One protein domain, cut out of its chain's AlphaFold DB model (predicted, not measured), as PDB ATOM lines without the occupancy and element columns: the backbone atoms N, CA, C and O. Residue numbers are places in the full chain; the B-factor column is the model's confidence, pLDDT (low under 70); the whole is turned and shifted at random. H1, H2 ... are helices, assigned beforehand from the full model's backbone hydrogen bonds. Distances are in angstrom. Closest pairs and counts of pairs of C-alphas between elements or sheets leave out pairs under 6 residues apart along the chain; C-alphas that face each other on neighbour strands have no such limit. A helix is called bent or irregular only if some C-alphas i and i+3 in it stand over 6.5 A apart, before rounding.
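AT A GLANCE: This is residues 3 to 71 of the 189 residues of the protein "Retrotrans_gag domain-containing protein" of Golovinomyces cichoracearum (UniProt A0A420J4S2). Two helices, H2 and H5, make an open V in the middle of the domain: they run the same way and come together at their first residues. H4 packs crosswise on H2, and H3 makes a corner with H4 at one end of the longest axis; H1 lies towards the other end, where residues 12 to 17 of the link after it stick out. The printed part has 69 residues with five named helices, in the order H1, H2, H3, H4, H5, and no named strand; the class is all helix. The whole is compact, with a radius of gyration of the C-alphas of 11.5 A, and its C-alphas span 32 by 24 by 19 A along the three main axes.

HOW THE PARTS SIT: H1, residues 3 to 11, touches no helix. It is near H2, residues 20 to 30, with 8 pairs of C-alphas within 10 A. H1 and H5, residues 57 to 70, are close but not clearly touching, with the C-alphas of Leu 4 and Lys 64 the closest at 7.8 A. Their lines stand at a tilt of 36 degrees, only just steep, and they run opposite ways. H2 is the helix whose centre is nearest to the mean of the C-alphas, at 5.0 A. H2 touches H5 through residues 57 to 60 of H5 alone, and the closest C-alphas are those of Pro 20 and Glu 57, 5.8 A apart. These two run the same way at a shallow tilt of 34.7 degrees, only just short of steep. H3, residues 34 to 40, is close to H2 but not clearly touching: the closest C-alphas, those of Glu 28 and Glu 36, are 7.8 A apart. H4, residues 43 to 49, touches H2 about perpendicular, at 90 degrees, with the C-alphas of Glu 28 and Thr 49 the closest at 5.5 A. H3 and H4 only just touch, and only at the corner by their link, with 3 pairs of C-alphas within 8 A; the closest are those of Asp 40 and Ser 46, 5.5 A apart. H4 and H5 are close but not clearly touching, the C-alphas of Phe 45 and Phe 63 being the closest at 7.1 A. H1 is apart from H3 and from H4, and H3 is apart from H5. In H1, H2, H3 and H5 every O i to N i+4 pair is within hydrogen-bond range, while in H4 0 of 3 such pairs and 2 of 4 O i to N i+3 pairs are.

IN THESE COORDINATES: H1 begins at C-alpha 3, at (-47.321, -2.050, -7.756), and is 12.6 A long from first to last C-alpha. H2 measures 15.2 A and starts at C-alpha 20, at (-52.694, -0.354, -24.233). H3 measures 9.9 A and H4 10.1 A. H4 is neither bent nor irregular, but only just: C-alphas 44 and 47 are 6.2 A apart. H5 is the longest helix, 14 residues and 20.0 A, and ends at C-alpha 70, at (-53.017, -13.907, -8.988).

THE WHOLE: The two C-alphas farthest apart are those of Pro 13 and Ser 41, at 32.1 A. The first and last printed C-alphas, those of Trp 3 and Phe 71, are 10.4 A apart. The printed part has no cut. The links H2 to H3 and H3 to H4 are tight, H1 to H2 and H4 to H5 are short, and there is no long link. Residues 12 to 17 stand free. The mean pLDDT of the printed part is 88.0, and no printed residue is under 70.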
ATOM      1  N   TRP A   3     -48.159  -2.052  -6.552       84.62
ATOM      2  CA  TRP A   3     -47.321  -2.050  -7.756       84.62
ATOM      3  C   TRP A   3     -48.004  -1.430  -8.992       84.62
ATOM      4  O   TRP A   3     -47.426  -0.565  -9.629       84.62
ATOM      5  N   LEU A   4     -49.275  -1.764  -9.272       84.56
ATOM      6  CA  LEU A   4     -50.023  -1.152 -10.391       84.56
ATOM      7  C   LEU A   4     -50.198   0.366 -10.239       84.56
ATOM      8  O   LEU A   4     -50.264   1.079 -11.234       84.56
ATOM      9  N   HIS A   5     -50.316   0.853  -9.001       81.25
ATOM     10  CA  HIS A   5     -50.412   2.286  -8.747       81.25
ATOM     11  C   HIS A   5     -49.064   2.977  -8.965       81.25
ATOM     12  O   HIS A   5     -49.041   4.042  -9.568       81.25
ATOM     13  N   GLN A   6     -47.964   2.348  -8.536       79.50
ATOM     14  CA  GLN A   6     -46.614   2.847  -8.803       79.50
ATOM     15  C   GLN A   6     -46.350   2.942 -10.305       79.50
ATOM     16  O   GLN A   6     -46.005   4.015 -10.776       79.50
ATOM     17  N   LEU A   7     -46.656   1.886 -11.063       86.62
ATOM     18  CA  LEU A   7     -46.534   1.895 -12.520       86.62
ATOM     19  C   LEU A   7     -47.315   3.061 -13.157       86.62
ATOM     20  O   LEU A   7     -46.818   3.757 -14.034       86.62
ATOM     21  N   GLN A   8     -48.530   3.336 -12.672       86.25
ATOM     22  CA  GLN A   8     -49.312   4.485 -13.136       86.25
ATOM     23  C   GLN A   8     -48.664   5.836 -12.778       86.25
ATOM     24  O   GLN A   8     -48.791   6.794 -13.542       86.25
ATOM     25  N   MET A   9     -48.010   5.942 -11.618       81.56
ATOM     26  CA  MET A   9     -47.264   7.147 -11.243       81.56
ATOM     27  C   MET A   9     -46.015   7.323 -12.099       81.56
ATOM     28  O   MET A   9     -45.750   8.451 -12.502       81.56
ATOM     29  N   ASP A  10     -45.320   6.239 -12.433       83.62
ATOM     30  CA  ASP A  10     -44.122   6.263 -13.275       83.62
ATOM     31  C   ASP A  10     -44.450   6.700 -14.710       83.62
ATOM     32  O   ASP A  10     -43.660   7.393 -15.343       83.62
ATOM     33  N   PHE A  11     -45.651   6.395 -15.213       87.69
ATOM     34  CA  PHE A  11     -46.097   6.887 -16.520       87.69
ATOM     35  C   PHE A  11     -46.452   8.378 -16.547       87.69
ATOM     36  O   PHE A  11     -46.292   9.024 -17.583       87.69
ATOM     37  N   ARG A  12     -46.950   8.941 -15.438       86.56
ATOM     38  CA  ARG A  12     -47.537  10.294 -15.394       86.56
ATOM     39  C   ARG A  12     -46.619  11.412 -15.935       86.56
ATOM     40  O   ARG A  12     -47.155  12.311 -16.578       86.56
ATOM     41  N   PRO A  13     -45.292  11.420 -15.697       88.00
ATOM     42  CA  PRO A  13     -44.408  12.459 -16.231       88.00
ATOM     43  C   PRO A  13     -44.174  12.355 -17.742       88.00
ATOM     44  O   PRO A  13     -43.775  13.340 -18.359       88.00
ATOM     45  N   HIS A  14     -44.387  11.176 -18.327       86.50
ATOM     46  CA  HIS A  14     -43.978  10.856 -19.696       86.50
ATOM     47  C   HIS A  14     -45.160  10.718 -20.658       86.50
ATOM     48  O   HIS A  14     -45.009  10.959 -21.853       86.50
ATOM     49  N   TYR A  15     -46.344  10.383 -20.142       85.56
ATOM     50  CA  TYR A  15     -47.529  10.104 -20.943       85.56
ATOM     51  C   TYR A  15     -48.741  10.876 -20.421       85.56
ATOM     52  O   TYR A  15     -49.147  10.725 -19.268       85.56
ATOM     53  N   ALA A  16     -49.365  11.671 -21.295       84.94
ATOM     54  CA  ALA A  16     -50.656  12.304 -21.006       84.94
ATOM     55  C   ALA A  16     -51.790  11.265 -20.929       84.94
ATOM     56  O   ALA A  16     -52.707  11.393 -20.118       84.94
ATOM     57  N   VAL A  17     -51.700  10.221 -21.759       87.19
ATOM     58  CA  VAL A  17     -52.576   9.049 -21.772       87.19
ATOM     59  C   VAL A  17     -51.698   7.822 -21.995       87.19
ATOM     60  O   VAL A  17     -50.864   7.821 -22.897       87.19
ATOM     61  N   VAL A  18     -51.876   6.790 -21.170       90.12
ATOM     62  CA  VAL A  18     -51.183   5.505 -21.325       90.12
ATOM     63  C   VAL A  18     -52.029   4.626 -22.236       90.12
ATOM     64  O   VAL A  18     -53.126   4.224 -21.842       90.12
ATOM     65  N   THR A  19     -51.546   4.364 -23.447       93.38
ATOM     66  CA  THR A  19     -52.220   3.464 -24.390       93.38
ATOM     67  C   THR A  19     -52.031   2.000 -23.973       93.38
ATOM     68  O   THR A  19     -51.120   1.694 -23.196       93.38
ATOM     69  N   PRO A  20     -52.877   1.077 -24.464       93.69
ATOM     70  CA  PRO A  20     -52.694  -0.354 -24.233       93.69
ATOM     71  C   PRO A  20     -51.314  -0.871 -24.649       93.69
ATOM     72  O   PRO A  20     -50.719  -1.630 -23.891       93.69
ATOM     73  N   ASP A  21     -50.776  -0.409 -25.778       91.88
ATOM     74  CA  ASP A  21     -49.440  -0.788 -26.256       91.88
ATOM     75  C   ASP A  21     -48.352  -0.384 -25.261       91.88
ATOM     76  O   ASP A  21     -47.641  -1.240 -24.744       91.88
ATOM     77  N   VAL A  22     -48.317   0.895 -24.868       92.62
ATOM     78  CA  VAL A  22     -47.359   1.413 -23.871       92.62
ATOM     79  C   VAL A  22     -47.477   0.656 -22.546       92.62
ATOM     80  O   VAL A  22     -46.486   0.423 -21.853       92.62
ATOM     81  N   PHE A  23     -48.697   0.264 -22.168       93.81
ATOM     82  CA  PHE A  23     -48.909  -0.532 -20.969       93.81
ATOM     83  C   PHE A  23     -48.267  -1.918 -21.092       93.81
ATOM     84  O   PHE A  23     -47.524  -2.301 -20.190       93.81
ATOM     85  N   PHE A  24     -48.539  -2.666 -22.167       93.44
ATOM     86  CA  PHE A  24     -48.017  -4.025 -22.338       93.44
ATOM     87  C   PHE A  24     -46.512  -4.063 -22.643       93.44
ATOM     88  O   PHE A  24     -45.844  -4.949 -22.117       93.44
ATOM     89  N   GLU A  25     -45.957  -3.066 -23.334       91.06
ATOM     90  CA  GLU A  25     -44.501  -2.878 -23.463       91.06
ATOM     91  C   GLU A  25     -43.839  -2.713 -22.086       91.06
ATOM     92  O   GLU A  25     -42.825  -3.334 -21.775       91.06
ATOM     93  N   ALA A  26     -44.440  -1.915 -21.197       91.62
ATOM     94  CA  ALA A  26     -43.924  -1.790 -19.839       91.62
ATOM     95  C   ALA A  26     -44.064  -3.094 -19.042       91.62
ATOM     96  O   ALA A  26     -43.205  -3.390 -18.213       91.62
ATOM     97  N   ILE A  27     -45.126  -3.878 -19.262       92.19
ATOM     98  CA  ILE A  27     -45.256  -5.203 -18.642       92.19
ATOM     99  C   ILE A  27     -44.120  -6.116 -19.104       92.19
ATOM    100  O   ILE A  27     -43.483  -6.707 -18.238       92.19
ATOM    101  N   GLU A  28     -43.836  -6.186 -20.406       89.19
ATOM    102  CA  GLU A  28     -42.734  -6.975 -20.978       89.19
ATOM    103  C   GLU A  28     -41.390  -6.624 -20.318       89.19
ATOM    104  O   GLU A  28     -40.675  -7.503 -19.848       89.19
ATOM    105  N   VAL A  29     -41.084  -5.330 -20.183       88.12
ATOM    106  CA  VAL A  29     -39.818  -4.870 -19.590       88.12
ATOM    107  C   VAL A  29     -39.750  -5.110 -18.075       88.12
ATOM    108  O   VAL A  29     -38.682  -5.401 -17.532       88.12
ATOM    109  N   LEU A  30     -40.864  -4.947 -17.355       87.88
ATOM    110  CA  LEU A  30     -40.882  -4.986 -15.887       87.88
ATOM    111  C   LEU A  30     -41.111  -6.390 -15.313       87.88
ATOM    112  O   LEU A  30     -40.791  -6.636 -14.143       87.88
ATOM    113  N   PHE A  31     -41.698  -7.308 -16.081       87.81
ATOM    114  CA  PHE A  31     -41.959  -8.673 -15.638       87.81
ATOM    115  C   PHE A  31     -40.734  -9.537 -15.888       87.81
ATOM    116  O   PHE A  31     -40.538 -10.047 -16.976       87.81
ATOM    117  N   ILE A  32     -39.943  -9.754 -14.836       84.62
ATOM    118  CA  ILE A  32     -38.745 -10.597 -14.889       84.62
ATOM    119  C   ILE A  32     -38.870 -11.832 -13.990       84.62
ATOM    120  O   ILE A  32     -39.519 -11.813 -12.931       84.62
ATOM    121  N   GLY A  33     -38.223 -12.929 -14.391       88.38
ATOM    122  CA  GLY A  33     -38.088 -14.137 -13.579       88.38
ATOM    123  C   GLY A  33     -39.439 -14.780 -13.259       88.38
ATOM    124  O   GLY A  33     -40.165 -15.217 -14.139       88.38
ATOM    125  N   ARG A  34     -39.828 -14.852 -11.977       82.50
ATOM    126  CA  ARG A  34     -41.102 -15.503 -11.596       82.50
ATOM    127  C   ARG A  34     -42.350 -14.774 -12.105       82.50
ATOM    128  O   ARG A  34     -43.407 -15.399 -12.179       82.50
ATOM    129  N   ALA A  35     -42.257 -13.470 -12.369       84.69
ATOM    130  CA  ALA A  35     -43.369 -12.698 -12.920       84.69
ATOM    131  C   ALA A  35     -43.536 -12.978 -14.420       84.69
ATOM    132  O   ALA A  35     -44.651 -13.249 -14.855       84.69
ATOM    133  N   GLU A  36     -42.421 -13.012 -15.149       88.69
ATOM    134  CA  GLU A  36     -42.318 -13.438 -16.551       88.69
ATOM    135  C   GLU A  36     -42.891 -14.847 -16.738       88.69
ATOM    136  O   GLU A  36     -43.893 -15.022 -17.419       88.69
ATOM    137  N   SER A  37     -42.408 -15.832 -15.968       88.25
ATOM    138  CA  SER A  37     -42.916 -17.210 -16.057       88.25
ATOM    139  C   SER A  37     -44.417 -17.329 -15.763       88.25
ATOM    140  O   SER A  37     -45.073 -18.278 -16.195       88.25
ATOM    141  N   TRP A  38     -44.986 -16.406 -14.978       90.94
ATOM    142  CA  TRP A  38     -46.435 -16.353 -14.796       90.94
ATOM    143  C   TRP A  38     -47.138 -15.757 -16.015       90.94
ATOM    144  O   TRP A  38     -48.173 -16.295 -16.408       90.94
ATOM    145  N   LEU A  39     -46.608 -14.680 -16.591       90.38
ATOM    146  CA  LEU A  39     -47.146 -14.076 -17.803       90.38
ATOM    147  C   LEU A  39     -47.182 -15.093 -18.951       90.38
ATOM    148  O   LEU A  39     -48.247 -15.300 -19.531       90.38
ATOM    149  N   ASP A  40     -46.087 -15.826 -19.151       88.69
ATOM    150  CA  ASP A  40     -45.969 -16.899 -20.149       88.69
ATOM    151  C   ASP A  40     -46.983 -18.026 -19.916       88.69
ATOM    152  O   ASP A  40     -47.495 -18.646 -20.846       88.69
ATOM    153  N   SER A  41     -47.329 -18.288 -18.649       87.06
ATOM    154  CA  SER A  41     -48.343 -19.289 -18.295       87.06
ATOM    155  C   SER A  41     -49.781 -18.852 -18.604       87.06
ATOM    156  O   SER A  41     -50.711 -19.648 -18.443       87.06
ATOM    157  N   VAL A  42     -49.994 -17.600 -19.030       88.88
ATOM    158  CA  VAL A  42     -51.306 -17.050 -19.387       88.88
ATOM    159  C   VAL A  42     -51.281 -16.572 -20.849       88.88
ATOM    160  O   VAL A  42     -51.160 -15.371 -21.100       88.88
ATOM    161  N   PRO A  43     -51.510 -17.483 -21.825       86.81
ATOM    162  CA  PRO A  43     -51.424 -17.183 -23.264       86.81
ATOM    163  C   PRO A  43     -52.306 -16.021 -23.730       86.81
ATOM    164  O   PRO A  43     -52.051 -15.375 -24.740       86.81
ATOM    165  N   ARG A  44     -53.369 -15.741 -22.971       89.31
ATOM    166  CA  ARG A  44     -54.267 -14.613 -23.209       89.31
ATOM    167  C   ARG A  44     -53.555 -13.260 -23.168       89.31
ATOM    168  O   ARG A  44     -54.013 -12.347 -23.843       89.31
ATOM    169  N   PHE A  45     -52.511 -13.123 -22.356       89.81
ATOM    170  CA  PHE A  45     -51.791 -11.865 -22.169       89.81
ATOM    171  C   PHE A  45     -50.385 -11.903 -22.759       89.81
ATOM    172  O   PHE A  45     -49.938 -10.869 -23.244       89.81
ATOM    173  N   SER A  46     -49.725 -13.071 -22.781       88.12
ATOM    174  CA  SER A  46     -48.396 -13.197 -23.398       88.12
ATOM    175  C   SER A  46     -48.419 -12.828 -24.883       88.12
ATOM    176  O   SER A  46     -47.499 -12.195 -25.369       88.12
ATOM    177  N   LYS A  47     -49.532 -13.072 -25.591       87.62
ATOM    178  CA  LYS A  47     -49.697 -12.657 -26.995       87.62
ATOM    179  C   LYS A  47     -49.509 -11.153 -27.253       87.62
ATOM    180  O   LYS A  47     -49.189 -10.784 -28.377       87.62
ATOM    181  N   PHE A  48     -49.728 -10.297 -26.250       90.69
ATOM    182  CA  PHE A  48     -49.531  -8.852 -26.383       90.69
ATOM    183  C   PHE A  48     -48.066  -8.463 -26.172       90.69
ATOM    184  O   PHE A  48     -47.572  -7.587 -26.871       90.69
ATOM    185  N   THR A  49     -47.356  -9.134 -25.259       85.44
ATOM    186  CA  THR A  49     -45.908  -8.930 -25.067       85.44
ATOM    187  C   THR A  49     -45.084  -9.584 -26.172       85.44
ATOM    188  O   THR A  49     -44.065  -9.051 -26.575       85.44
ATOM    189  N   ASP A  50     -45.581 -10.675 -26.755       86.19
ATOM    190  CA  ASP A  50     -44.991 -11.332 -27.927       86.19
ATOM    191  C   ASP A  50     -45.306 -10.591 -29.246       86.19
ATOM    192  O   ASP A  50     -44.952 -11.066 -30.326       86.19
ATOM    193  N   GLN A  51     -46.015  -9.455 -29.173       81.44
ATOM    194  CA  GLN A  51     -46.437  -8.628 -30.314       81.44
ATOM    195  C   GLN A  51     -47.239  -9.399 -31.382       81.44
ATOM    196  O   GLN A  51     -47.223  -9.063 -32.567       81.44
ATOM    197  N   LEU A  52     -47.958 -10.447 -30.971       82.00
ATOM    198  CA  LEU A  52     -48.776 -11.277 -31.862       82.00
ATOM    199  C   LEU A  52     -50.143 -10.645 -32.151       82.00
ATOM    200  O   LEU A  52     -50.747 -10.932 -33.184       82.00
ATOM    201  N   GLU A  53     -50.641  -9.800 -31.245       89.06
ATOM    202  CA  GLU A  53     -51.900  -9.065 -31.384       89.06
ATOM    203  C   GLU A  53     -51.798  -7.660 -30.771       89.06
ATOM    204  O   GLU A  53     -51.066  -7.453 -29.806       89.06
ATOM    205  N   GLU A  54     -52.591  -6.715 -31.287       90.12
ATOM    206  CA  GLU A  54     -52.717  -5.369 -30.713       90.12
ATOM    207  C   GLU A  54     -53.662  -5.377 -29.494       90.12
ATOM    208  O   GLU A  54     -54.829  -5.785 -29.618       90.12
ATOM    209  N   PRO A  55     -53.203  -4.926 -28.311       92.44
ATOM    210  CA  PRO A  55     -54.031  -4.860 -27.115       92.44
ATOM    211  C   PRO A  55     -55.051  -3.717 -27.171       92.44
ATOM    212  O   PRO A  55     -54.808  -2.642 -27.715       92.44
ATOM    213  N   LYS A  56     -56.206  -3.909 -26.527       93.50
ATOM    214  CA  LYS A  56     -57.239  -2.874 -26.354       93.50
ATOM    215  C   LYS A  56     -57.378  -2.473 -24.891       93.50
ATOM    216  O   LYS A  56     -56.894  -3.141 -23.980       93.50
ATOM    217  N   GLU A  57     -58.113  -1.390 -24.640       90.81
ATOM    218  CA  GLU A  57     -58.378  -0.915 -23.272       90.81
ATOM    219  C   GLU A  57     -59.007  -1.998 -22.383       90.81
ATOM    220  O   GLU A  57     -58.666  -2.129 -21.206       90.81
ATOM    221  N   PHE A  58     -59.891  -2.817 -22.958       91.56
ATOM    222  CA  PHE A  58     -60.508  -3.936 -22.253       91.56
ATOM    223  C   PHE A  58     -59.474  -4.979 -21.797       91.56
ATOM    224  O   PHE A  58     -59.552  -5.456 -20.664       91.56
ATOM    225  N   ASP A  59     -58.468  -5.273 -22.623       91.69
ATOM    226  CA  ASP A  59     -57.410  -6.235 -22.301       91.69
ATOM    227  C   ASP A  59     -56.532  -5.744 -21.143       91.69
ATOM    228  O   ASP A  59     -56.155  -6.526 -20.268       91.69
ATOM    229  N   VAL A  60     -56.267  -4.434 -21.080       91.75
ATOM    230  CA  VAL A  60     -55.561  -3.800 -19.955       91.75
ATOM    231  C   VAL A  60     -56.345  -3.972 -18.652       91.75
ATOM    232  O   VAL A  60     -55.771  -4.314 -17.612       91.75
ATOM    233  N   GLU A  61     -57.658  -3.746 -18.673       91.00
ATOM    234  CA  GLU A  61     -58.488  -3.898 -17.476       91.00
ATOM    235  C   GLU A  61     -58.588  -5.354 -17.021       91.00
ATOM    236  O   GLU A  61     -58.460  -5.643 -15.825       91.00
ATOM    237  N   GLU A  62     -58.723  -6.294 -17.952       91.88
ATOM    238  CA  GLU A  62     -58.694  -7.717 -17.634       91.88
ATOM    239  C   GLU A  62     -57.335  -8.183 -17.123       91.88
ATOM    240  O   GLU A  62     -57.281  -8.963 -16.168       91.88
ATOM    241  N   PHE A  63     -56.238  -7.672 -17.682       92.88
ATOM    242  CA  PHE A  63     -54.898  -7.926 -17.171       92.88
ATOM    243  C   PHE A  63     -54.765  -7.433 -15.730       92.88
ATOM    244  O   PHE A  63     -54.362  -8.186 -14.840       92.88
ATOM    245  N   LYS A  64     -55.186  -6.191 -15.445       90.56
ATOM    246  CA  LYS A  64     -55.187  -5.637 -14.080       90.56
ATOM    247  C   LYS A  64     -56.013  -6.502 -13.128       90.56
ATOM    248  O   LYS A  64     -55.618  -6.673 -11.971       90.56
ATOM    249  N   GLN A  65     -57.153  -7.032 -13.568       87.31
ATOM    250  CA  GLN A  65     -57.980  -7.940 -12.769       87.31
ATOM    251  C   GLN A  65     -57.296  -9.291 -12.536       87.31
ATOM    252  O   GLN A  65     -57.229  -9.747 -11.391       87.31
ATOM    253  N   ALA A  66     -56.741  -9.911 -13.579       88.56
ATOM    254  CA  ALA A  66     -56.013 -11.171 -13.487       88.56
ATOM    255  C   ALA A  66     -54.795 -11.049 -12.565       88.56
ATOM    256  O   ALA A  66     -54.586 -11.901 -11.700       88.56
ATOM    257  N   LEU A  67     -54.063  -9.940 -12.663       88.81
ATOM    258  CA  LEU A  67     -52.935  -9.630 -11.796       88.81
ATOM    259  C   LEU A  67     -53.377  -9.455 -10.337       88.81
ATOM    260  O   LEU A  67     -52.776 -10.037  -9.435       88.81
ATOM    261  N   LYS A  68     -54.467  -8.712 -10.087       83.62
ATOM    262  CA  LYS A  68     -55.072  -8.585  -8.746       83.62
ATOM    263  C   LYS A  68     -55.577  -9.926  -8.202       83.62
ATOM    264  O   LYS A  68     -55.591 -10.093  -6.992       83.62
ATOM    265  N   LYS A  69     -56.006 -10.861  -9.054       83.62
ATOM    266  CA  LYS A  69     -56.464 -12.199  -8.650       83.62
ATOM    267  C   LYS A  69     -55.299 -13.148  -8.362       83.62
ATOM    268  O   LYS A  69     -55.377 -13.915  -7.410       83.62
ATOM    269  N   LYS A  70     -54.237 -13.104  -9.173       83.88
ATOM    270  CA  LYS A  70     -53.017 -13.907  -8.988       83.88
ATOM    271  C   LYS A  70     -52.243 -13.465  -7.754       83.88
ATOM    272  O   LYS A  70     -51.758 -14.297  -6.992       83.88
ATOM    273  N   PHE A  71     -52.165 -12.154  -7.563       80.00
ATOM    274  CA  PHE A  71     -51.555 -11.507  -6.417       80.00
ATOM    275  C   PHE A  71     -52.648 -10.734  -5.681       80.00
ATOM    276  O   PHE A  71     -52.699  -9.500  -5.764       80.00
TER     277      PHE A  71